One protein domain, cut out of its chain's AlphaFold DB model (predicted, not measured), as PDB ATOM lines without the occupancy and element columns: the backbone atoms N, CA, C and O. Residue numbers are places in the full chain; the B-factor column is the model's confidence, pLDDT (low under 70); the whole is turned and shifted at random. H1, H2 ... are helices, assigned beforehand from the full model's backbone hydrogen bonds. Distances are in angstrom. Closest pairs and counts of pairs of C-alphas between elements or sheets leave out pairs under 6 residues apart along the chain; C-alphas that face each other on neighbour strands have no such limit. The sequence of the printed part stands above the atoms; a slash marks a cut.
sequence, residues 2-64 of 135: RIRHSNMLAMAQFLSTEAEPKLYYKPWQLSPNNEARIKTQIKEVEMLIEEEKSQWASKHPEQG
ATOM      1  N   ARG A   2       3.476  14.230  78.177       89.25
ATOM      2  CA  ARG A   2       2.702  14.413  79.428       89.25
ATOM      3  C   ARG A   2       2.699  15.846  80.000       89.25
ATOM      4  O   ARG A   2       1.631  16.376  80.275       89.25
ATOM      5  N   ILE A   3       3.864  16.496  80.118       95.75
ATOM      6  CA  ILE A   3       3.973  17.856  80.693       95.75
ATOM      7  C   ILE A   3       3.256  18.901  79.826       95.75
ATOM      8  O   ILE A   3       2.493  19.707  80.342       95.75
ATOM      9  N   ARG A   4       3.447  18.862  78.500       95.44
ATOM     10  CA  ARG A   4       2.777  19.781  77.566       95.44
ATOM     11  C   ARG A   4       1.256  19.653  77.664       95.44
ATOM     12  O   ARG A   4       0.578  20.663  77.793       95.44
ATOM     13  N   HIS A   5       0.738  18.424  77.643       97.31
ATOM     14  CA  HIS A   5      -0.700  18.150  77.744       97.31
ATOM     15  C   HIS A   5      -1.278  18.603  79.084       97.31
ATOM     16  O   HIS A   5      -2.319  19.253  79.113       97.31
ATOM     17  N   SER A   6      -0.562  18.351  80.182       96.81
ATOM     18  CA  SER A   6      -0.951  18.841  81.507       96.81
ATOM     19  C   SER A   6      -0.983  20.370  81.566       96.81
ATOM     20  O   SER A   6      -1.948  20.930  82.077       96.81
ATOM     21  N   ASN A   7       0.012  21.045  80.986       96.81
ATOM     22  CA  ASN A   7       0.046  22.506  80.923       96.81
ATOM     23  C   ASN A   7      -1.103  23.065  80.075       96.81
ATOM     24  O   ASN A   7      -1.739  24.033  80.481       96.81
ATOM     25  N   MET A   8      -1.406  22.451  78.928       96.25
ATOM     26  CA  MET A   8      -2.529  22.867  78.081       96.25
ATOM     27  C   MET A   8      -3.865  22.755  78.821       96.25
ATOM     28  O   MET A   8      -4.651  23.700  78.801       96.25
ATOM     29  N   LEU A   9      -4.095  21.639  79.522       97.00
ATOM     30  CA  LEU A   9      -5.296  21.452  80.339       97.00
ATOM     31  C   LEU A   9      -5.368  22.463  81.484       97.00
ATOM     32  O   LEU A   9      -6.426  23.038  81.718       97.00
ATOM     33  N   ALA A  10      -4.250  22.718  82.167       97.00
ATOM     34  CA  ALA A  10      -4.197  23.710  83.234       97.00
ATOM     35  C   ALA A  10      -4.535  25.113  82.711       97.00
ATOM     36  O   ALA A  10      -5.350  25.809  83.308       97.00
ATOM     37  N   MET A  11      -3.976  25.520  81.567       96.56
ATOM     38  CA  MET A  11      -4.259  26.825  80.961       96.56
ATOM     39  C   MET A  11      -5.716  26.970  80.504       96.56
ATOM     40  O   MET A  11      -6.286  28.049  80.650       96.56
ATOM     41  N   ALA A  12      -6.338  25.897  80.004       97.31
ATOM     42  CA  ALA A  12      -7.739  25.894  79.569       97.31
ATOM     43  C   ALA A  12      -8.744  26.140  80.708       97.31
ATOM     44  O   ALA A  12      -9.899  26.470  80.455       97.31
ATOM     45  N   GLN A  13      -8.321  25.988  81.968       97.12
ATOM     46  CA  GLN A  13      -9.158  26.262  83.138       97.12
ATOM     47  C   GLN A  13      -9.271  27.757  83.474       97.12
ATOM     48  O   GLN A  13     -10.061  28.125  84.351       97.12
ATOM     49  N   PHE A  14      -8.486  28.613  82.814       97.44
ATOM     50  CA  PHE A  14      -8.446  30.052  83.048       97.44
ATOM     51  C   PHE A  14      -9.026  30.827  81.867       97.44
ATOM     52  O   PHE A  14      -8.853  30.477  80.701       97.44
ATOM     53  N   LEU A  15      -9.671  31.950  82.176       97.19
ATOM     54  CA  LEU A  15     -10.047  32.934  81.168       97.19
ATOM     55  C   LEU A  15      -8.813  33.742  80.772       97.19
ATOM     56  O   LEU A  15      -7.894  33.904  81.571       97.19
ATOM     57  N   SER A  16      -8.807  34.271  79.552       96.56
ATOM     58  CA  SER A  16      -7.741  35.154  79.079       96.56
ATOM     59  C   SER A  16      -8.287  36.486  78.586       96.56
ATOM     60  O   SER A  16      -9.436  36.575  78.143       96.56
ATOM     61  N   THR A  17      -7.468  37.527  78.700       96.44
ATOM     62  CA  THR A  17      -7.738  38.843  78.113       96.44
ATOM     63  C   THR A  17      -7.421  38.852  76.619       96.44
ATOM     64  O   THR A  17      -6.564  38.105  76.152       96.44
ATOM     65  N   GLU A  18      -8.072  39.744  75.874       96.00
ATOM     66  CA  GLU A  18      -7.770  39.981  74.451       96.00
ATOM     67  C   GLU A  18      -6.551  40.897  74.246       96.00
ATOM     68  O   GLU A  18      -5.982  40.930  73.161       96.00
ATOM     69  N   ALA A  19      -6.134  41.620  75.292       96.00
ATOM     70  CA  ALA A  19      -4.956  42.481  75.267       96.00
ATOM     71  C   ALA A  19      -3.645  41.681  75.175       96.00
ATOM     72  O   ALA A  19      -3.565  40.535  75.629       96.00
ATOM     73  N   GLU A  20      -2.605  42.327  74.647       96.31
ATOM     74  CA  GLU A  20      -1.238  41.812  74.633       96.31
ATOM     75  C   GLU A  20      -0.397  42.546  75.694       96.31
ATOM     76  O   GLU A  20      -0.333  43.778  75.664       96.31
ATOM     77  N   PRO A  21       0.241  41.833  76.643       95.44
ATOM     78  CA  PRO A  21       0.283  40.374  76.792       95.44
ATOM     79  C   PRO A  21      -1.021  39.774  77.350       95.44
ATOM     80  O   PRO A  21      -1.718  40.395  78.153       95.44
ATOM     81  N   LYS A  22      -1.315  38.523  76.967       96.00
ATOM     82  CA  LYS A  22      -2.486  37.795  77.475       96.00
ATOM     83  C   LYS A  22      -2.332  37.511  78.963       96.00
ATOM     84  O   LYS A  22      -1.398  36.821  79.371       96.00
ATOM     85  N   LEU A  23      -3.289  37.977  79.755       96.69
ATOM     86  CA  LEU A  23      -3.376  37.655  81.169       96.69
ATOM     87  C   LEU A  23      -4.355  36.504  81.377       96.69
ATOM     88  O   LEU A  23      -5.510  36.600  80.963       96.69
ATOM     89  N   TYR A  24      -3.907  35.451  82.056       96.31
ATOM     90  CA  TYR A  24      -4.760  34.347  82.485       96.31
ATOM     91  C   TYR A  24      -5.307  34.632  83.877       96.31
ATOM     92  O   TYR A  24      -4.550  34.923  84.803       96.31
ATOM     93  N   TYR A  25      -6.623  34.555  84.033       96.94
ATOM     94  CA  TYR A  25      -7.286  34.862  85.289       96.94
ATOM     95  C   TYR A  25      -8.481  33.945  85.529       96.94
ATOM     96  O   TYR A  25      -9.102  33.406  84.610       96.94
ATOM     97  N   LYS A  26      -8.824  33.784  86.806       96.69
ATOM     98  CA  LYS A  26     -10.059  33.137  87.234       96.69
ATOM     99  C   LYS A  26     -10.751  34.061  88.231       96.69
ATOM    100  O   LYS A  26     -10.161  34.364  89.267       96.69
ATOM    101  N   PRO A  27     -11.956  34.566  87.920       96.12
ATOM    102  CA  PRO A  27     -12.650  35.470  88.823       96.12
ATOM    103  C   PRO A  27     -13.034  34.740  90.114       96.12
ATOM    104  O   PRO A  27     -13.379  33.557  90.077       96.12
ATOM    105  N   TRP A  28     -13.010  35.456  91.241       95.69
ATOM    106  CA  TRP A  28     -13.429  34.919  92.541       95.69
ATOM    107  C   TRP A  28     -14.872  34.401  92.504       95.69
ATOM    108  O   TRP A  28     -15.169  33.310  92.982       95.69
ATOM    109  N   GLN A  29     -15.763  35.169  91.874       96.25
ATOM    110  CA  GLN A  29     -17.126  34.743  91.579       96.25
ATOM    111  C   GLN A  29     -17.215  34.295  90.123       96.25
ATOM    112  O   GLN A  29     -17.153  35.103  89.192       96.25
ATOM    113  N   LEU A  30     -17.358  32.986  89.918       96.12
ATOM    114  CA  LEU A  30     -17.485  32.411  88.587       96.12
ATOM    115  C   LEU A  30     -18.939  32.506  88.107       96.12
ATOM    116  O   LEU A  30     -19.817  31.804  88.599       96.12
ATOM    117  N   SER A  31     -19.190  33.386  87.135       97.50
ATOM    118  CA  SER A  31     -20.489  33.471  86.458       97.50
ATOM    119  C   SER A  31     -20.766  32.199  85.635       97.50
ATOM    120  O   SER A  31     -19.828  31.677  85.025       97.50
ATOM    121  N   PRO A  32     -22.029  31.742  85.516       97.75
ATOM    122  CA  PRO A  32     -22.386  30.584  84.690       97.75
ATOM    123  C   PRO A  32     -21.907  30.690  83.235       97.75
ATOM    124  O   PRO A  32     -21.516  29.694  82.630       97.75
ATOM    125  N   ASN A  33     -21.883  31.904  82.670       97.06
ATOM    126  CA  ASN A  33     -21.360  32.129  81.320       97.06
ATOM    127  C   ASN A  33     -19.850  31.837  81.243       97.06
ATOM    128  O   ASN A  33     -19.391  31.147  80.336       97.06
ATOM    129  N   ASN A  34     -19.090  32.309  82.232       97.06
ATOM    130  CA  ASN A  34     -17.653  32.066  82.319       97.06
ATOM    131  C   ASN A  34     -17.346  30.582  82.539       97.06
ATOM    132  O   ASN A  34     -16.419  30.055  81.932       97.06
ATOM    133  N   GLU A  35     -18.139  29.891  83.358       97.31
ATOM    134  CA  GLU A  35     -18.005  28.446  83.546       97.31
ATOM    135  C   GLU A  35     -18.265  27.679  82.244       97.31
ATOM    136  O   GLU A  35     -17.504  26.779  81.894       97.31
ATOM    137  N   ALA A  36     -19.304  28.055  81.493       97.94
ATOM    138  CA  ALA A  36     -19.582  27.465  80.189       97.94
ATOM    139  C   ALA A  36     -18.418  27.683  79.209       97.94
ATOM    140  O   ALA A  36     -18.011  26.741  78.533       97.94
ATOM    141  N   ARG A  37     -17.828  28.887  79.185       97.75
ATOM    142  CA  ARG A  37     -16.641  29.187  78.367       97.75
ATOM    143  C   ARG A  37     -15.453  28.301  78.735       97.75
ATOM    144  O   ARG A  37     -14.870  27.696  77.843       97.75
ATOM    145  N   ILE A  38     -15.145  28.169  80.025       97.88
ATOM    146  CA  ILE A  38     -14.060  27.299  80.508       97.88
ATOM    147  C   ILE A  38     -14.319  25.836  80.117       97.88
ATOM    148  O   ILE A  38     -13.424  25.153  79.633       97.88
ATOM    149  N   LYS A  39     -15.556  25.346  80.259       98.19
ATOM    150  CA  LYS A  39     -15.916  23.980  79.843       98.19
ATOM    151  C   LYS A  39     -15.702  23.757  78.348       98.19
ATOM    152  O   LYS A  39     -15.235  22.690  77.961       98.19
ATOM    153  N   THR A  40     -16.041  24.737  77.514       98.12
ATOM    154  CA  THR A  40     -15.776  24.669  76.072       98.12
ATOM    155  C   THR A  40     -14.274  24.631  75.789       98.12
ATOM    156  O   THR A  40     -13.830  23.743  75.070       98.12
ATOM    157  N   GLN A  41     -13.485  25.499  76.432       98.06
ATOM    158  CA  GLN A  41     -12.021  25.520  76.291       98.06
ATOM    159  C   GLN A  41     -11.377  24.179  76.668       98.06
ATOM    160  O   GLN A  41     -10.510  23.685  75.951       98.06
ATOM    161  N   ILE A  42     -11.817  23.561  77.769       98.31
ATOM    162  CA  ILE A  42     -11.318  22.247  78.199       98.31
ATOM    163  C   ILE A  42     -11.608  21.189  77.131       98.31
ATOM    164  O   ILE A  42     -10.693  20.475  76.731       98.31
ATOM    165  N   LYS A  43     -12.841  21.131  76.614       98.44
ATOM    166  CA  LYS A  43     -13.225  20.161  75.574       98.44
ATOM    167  C   LYS A  43     -12.413  20.321  74.290       98.44
ATOM    168  O   LYS A  43     -12.017  19.330  73.684       98.44
ATOM    169  N   GLU A  44     -12.172  21.558  73.867       98.06
ATOM    170  CA  GLU A  44     -11.347  21.850  72.691       98.06
ATOM    171  C   GLU A  44      -9.912  21.349  72.879       98.06
ATOM    172  O   GLU A  44      -9.354  20.694  71.998       98.06
ATOM    173  N   VAL A  45      -9.327  21.604  74.051       97.94
ATOM    174  CA  VAL A  45      -7.975  21.145  74.380       97.94
ATOM    175  C   VAL A  45      -7.900  19.625  74.501       97.94
ATOM    176  O   VAL A  45      -6.935  19.036  74.023       97.94
ATOM    177  N   GLU A  46      -8.902  18.973  75.088       97.44
ATOM    178  CA  GLU A  46      -8.977  17.509  75.164       97.44
ATOM    179  C   GLU A  46      -9.016  16.870  73.773       97.44
ATOM    180  O   GLU A  46      -8.266  15.926  73.520       97.44
ATOM    181  N   MET A  47      -9.822  17.413  72.852       98.12
ATOM    182  CA  MET A  47      -9.836  16.950  71.460       98.12
ATOM    183  C   MET A  47      -8.462  17.090  70.803       98.12
ATOM    184  O   MET A  47      -7.995  16.149  70.166       98.12
ATOM    185  N   LEU A  48      -7.793  18.231  70.992       97.06
ATOM    186  CA  LEU A  48      -6.459  18.467  70.437       97.06
ATOM    187  C   LEU A  48      -5.432  17.479  71.010       97.06
ATOM    188  O   LEU A  48      -4.633  16.912  70.269       97.06
ATOM    189  N   ILE A  49      -5.464  17.233  72.322       96.44
ATOM    190  CA  ILE A  49      -4.578  16.266  72.982       96.44
ATOM    191  C   ILE A  49      -4.798  14.858  72.425       96.44
ATOM    192  O   ILE A  49      -3.827  14.140  72.180       96.44
ATOM    193  N   GLU A  50      -6.050  14.452  72.225       95.81
ATOM    194  CA  GLU A  50      -6.364  13.129  71.692       95.81
ATOM    195  C   GLU A  50      -5.924  12.984  70.233       95.81
ATOM    196  O   GLU A  50      -5.330  11.970  69.861       95.81
ATOM    197  N   GLU A  51      -6.107  14.030  69.426       95.44
ATOM    198  CA  GLU A  51      -5.575  14.077  68.069       95.44
ATOM    199  C   GLU A  51      -4.045  13.954  68.068       95.44
ATOM    200  O   GLU A  51      -3.490  13.110  67.363       95.44
ATOM    201  N   GLU A  52      -3.345  14.729  68.902       95.00
ATOM    202  CA  GLU A  52      -1.885  14.677  69.007       95.00
ATOM    203  C   GLU A  52      -1.403  13.292  69.464       95.00
ATOM    204  O   GLU A  52      -0.427  12.768  68.920       95.00
ATOM    205  N   LYS A  53      -2.098  12.657  70.416       92.88
ATOM    206  CA  LYS A  53      -1.800  11.287  70.861       92.88
ATOM    207  C   LYS A  53      -1.981  10.273  69.734       92.88
ATOM    208  O   LYS A  53      -1.108   9.425  69.556       92.88
ATOM    209  N   SER A  54      -3.061  10.373  68.961       92.38
ATOM    210  CA  SER A  54      -3.330   9.494  67.818       92.38
ATOM    211  C   SER A  54      -2.289   9.670  66.704       92.38
ATOM    212  O   SER A  54      -1.714   8.692  66.208       92.38
ATOM    213  N   GLN A  55      -1.956  10.920  66.366       92.12
ATOM    214  CA  GLN A  55      -0.901  11.238  65.405       92.12
ATOM    215  C   GLN A  55       0.465  10.723  65.872       92.12
ATOM    216  O   GLN A  55       1.240  10.202  65.068       92.12
ATOM    217  N   TRP A  56       0.773  10.852  67.164       90.44
ATOM    218  CA  TRP A  56       2.022  10.358  67.733       90.44
ATOM    219  C   TRP A  56       2.093   8.827  67.711       90.44
ATOM    220  O   TRP A  56       3.098   8.279  67.266       90.44
ATOM    221  N   ALA A  57       1.017   8.136  68.099       88.94
ATOM    222  CA  ALA A  57       0.939   6.676  68.054       88.94
ATOM    223  C   ALA A  57       1.090   6.134  66.623       88.94
ATOM    224  O   ALA A  57       1.809   5.163  66.404       88.94
ATOM    225  N   SER A  58       0.490   6.811  65.637       88.94
ATOM    226  CA  SER A  58       0.623   6.457  64.216       88.94
ATOM    227  C   SER A  58       2.064   6.584  63.706       88.94
ATOM    228  O   SER A  58       2.494   5.807  62.858       88.94
ATOM    229  N   LYS A  59       2.825   7.560  64.221       87.44
ATOM    230  CA  LYS A  59       4.235   7.790  63.857       87.44
ATOM    231  C   LYS A  59       5.210   6.899  64.633       87.44
ATOM    232  O   LYS A  59       6.317   6.665  64.155       87.44
ATOM    233  N   HIS A  60       4.816   6.405  65.807       83.75
ATOM    234  CA  HIS A  60       5.649   5.586  66.689       83.75
ATOM    235  C   HIS A  60       4.961   4.260  67.070       83.75
ATOM    236  O   HIS A  60       4.662   4.045  68.246       83.75
ATOM    237  N   PRO A  61       4.747   3.336  66.112       75.25
ATOM    238  CA  PRO A  61       4.053   2.072  66.373       75.25
ATOM    239  C   PRO A  61       4.794   1.152  67.362       75.25
ATOM    240  O   PRO A  61       4.154   0.416  68.106       75.25
ATOM    241  N   GLU A  62       6.131   1.218  67.431       71.06
ATOM    242  CA  GLU A  62       6.939   0.444  68.396       71.06
ATOM    243  C   GLU A  62       6.822   0.938  69.846       71.06
ATOM    244  O   GLU A  62       7.068   0.181  70.781       71.06
ATOM    245  N   GLN A  63       6.431   2.198  70.049       64.19
ATOM    246  CA  GLN A  63       6.216   2.797  71.372       64.19
ATOM    247  C   GLN A  63       4.725   2.788  71.739       64.19
ATOM    248  O   GLN A  63       4.256   3.668  72.467       64.19
ATOM    249  N   GLY A  64       3.979   1.816  71.192       56.94
ATOM    250  CA  GLY A  64       2.552   1.626  71.432       56.94
ATOM    251  C   GLY A  64       2.205   1.700  72.921       56.94
ATOM    252  O   GLY A  64       3.059   1.423  73.771       56.94
TER     253      GLY A  64
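This is residues 2 to 64 of the 135 residues of the protein "Pinin_SDK_memA domain-containing protein" of Botryotinia calthae (UniProt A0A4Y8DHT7). This is a lopsided helical hairpin: short H1 lies beside part of long H2, which makes the length. The link between them folds back on itself, residues 15 to 16 pairing antiparallel with 24 to 25, and residues 28 to 33 and 57 to 63 stick out. The printed part has 63 residues, two named helices and no named strand. It is all helix, loose, with a radius of gyration of the C-alphas of 15.0 A, and spans 47 by 25 by 16 A.

Start at H1, residues 2 to 12; it touches H2, residues 32 to 59, with the C-alphas of Ala 12 and Ile 42 closest at 5.3 A. H2 touches it with residues 38 to 49 alone. In this hairpin they run opposite ways at a shallow tilt of 22 degrees. In both helices every O i to N i+4 pair is within hydrogen-bond range.

Find C-alpha 2 at (2.702, 14.413, 79.428); H1 runs 15.5 A from there. Find C-alpha 32 at (-22.386, 30.584, 84.690); H2 runs 40.8 A to C-alpha 59.

The C-alphas farthest apart, Gln 29 and Glu 62, are 47.9 A apart. The link is long, 19 residues; the printed part has no cut. Residues 63 to 64 have pLDDT under 70.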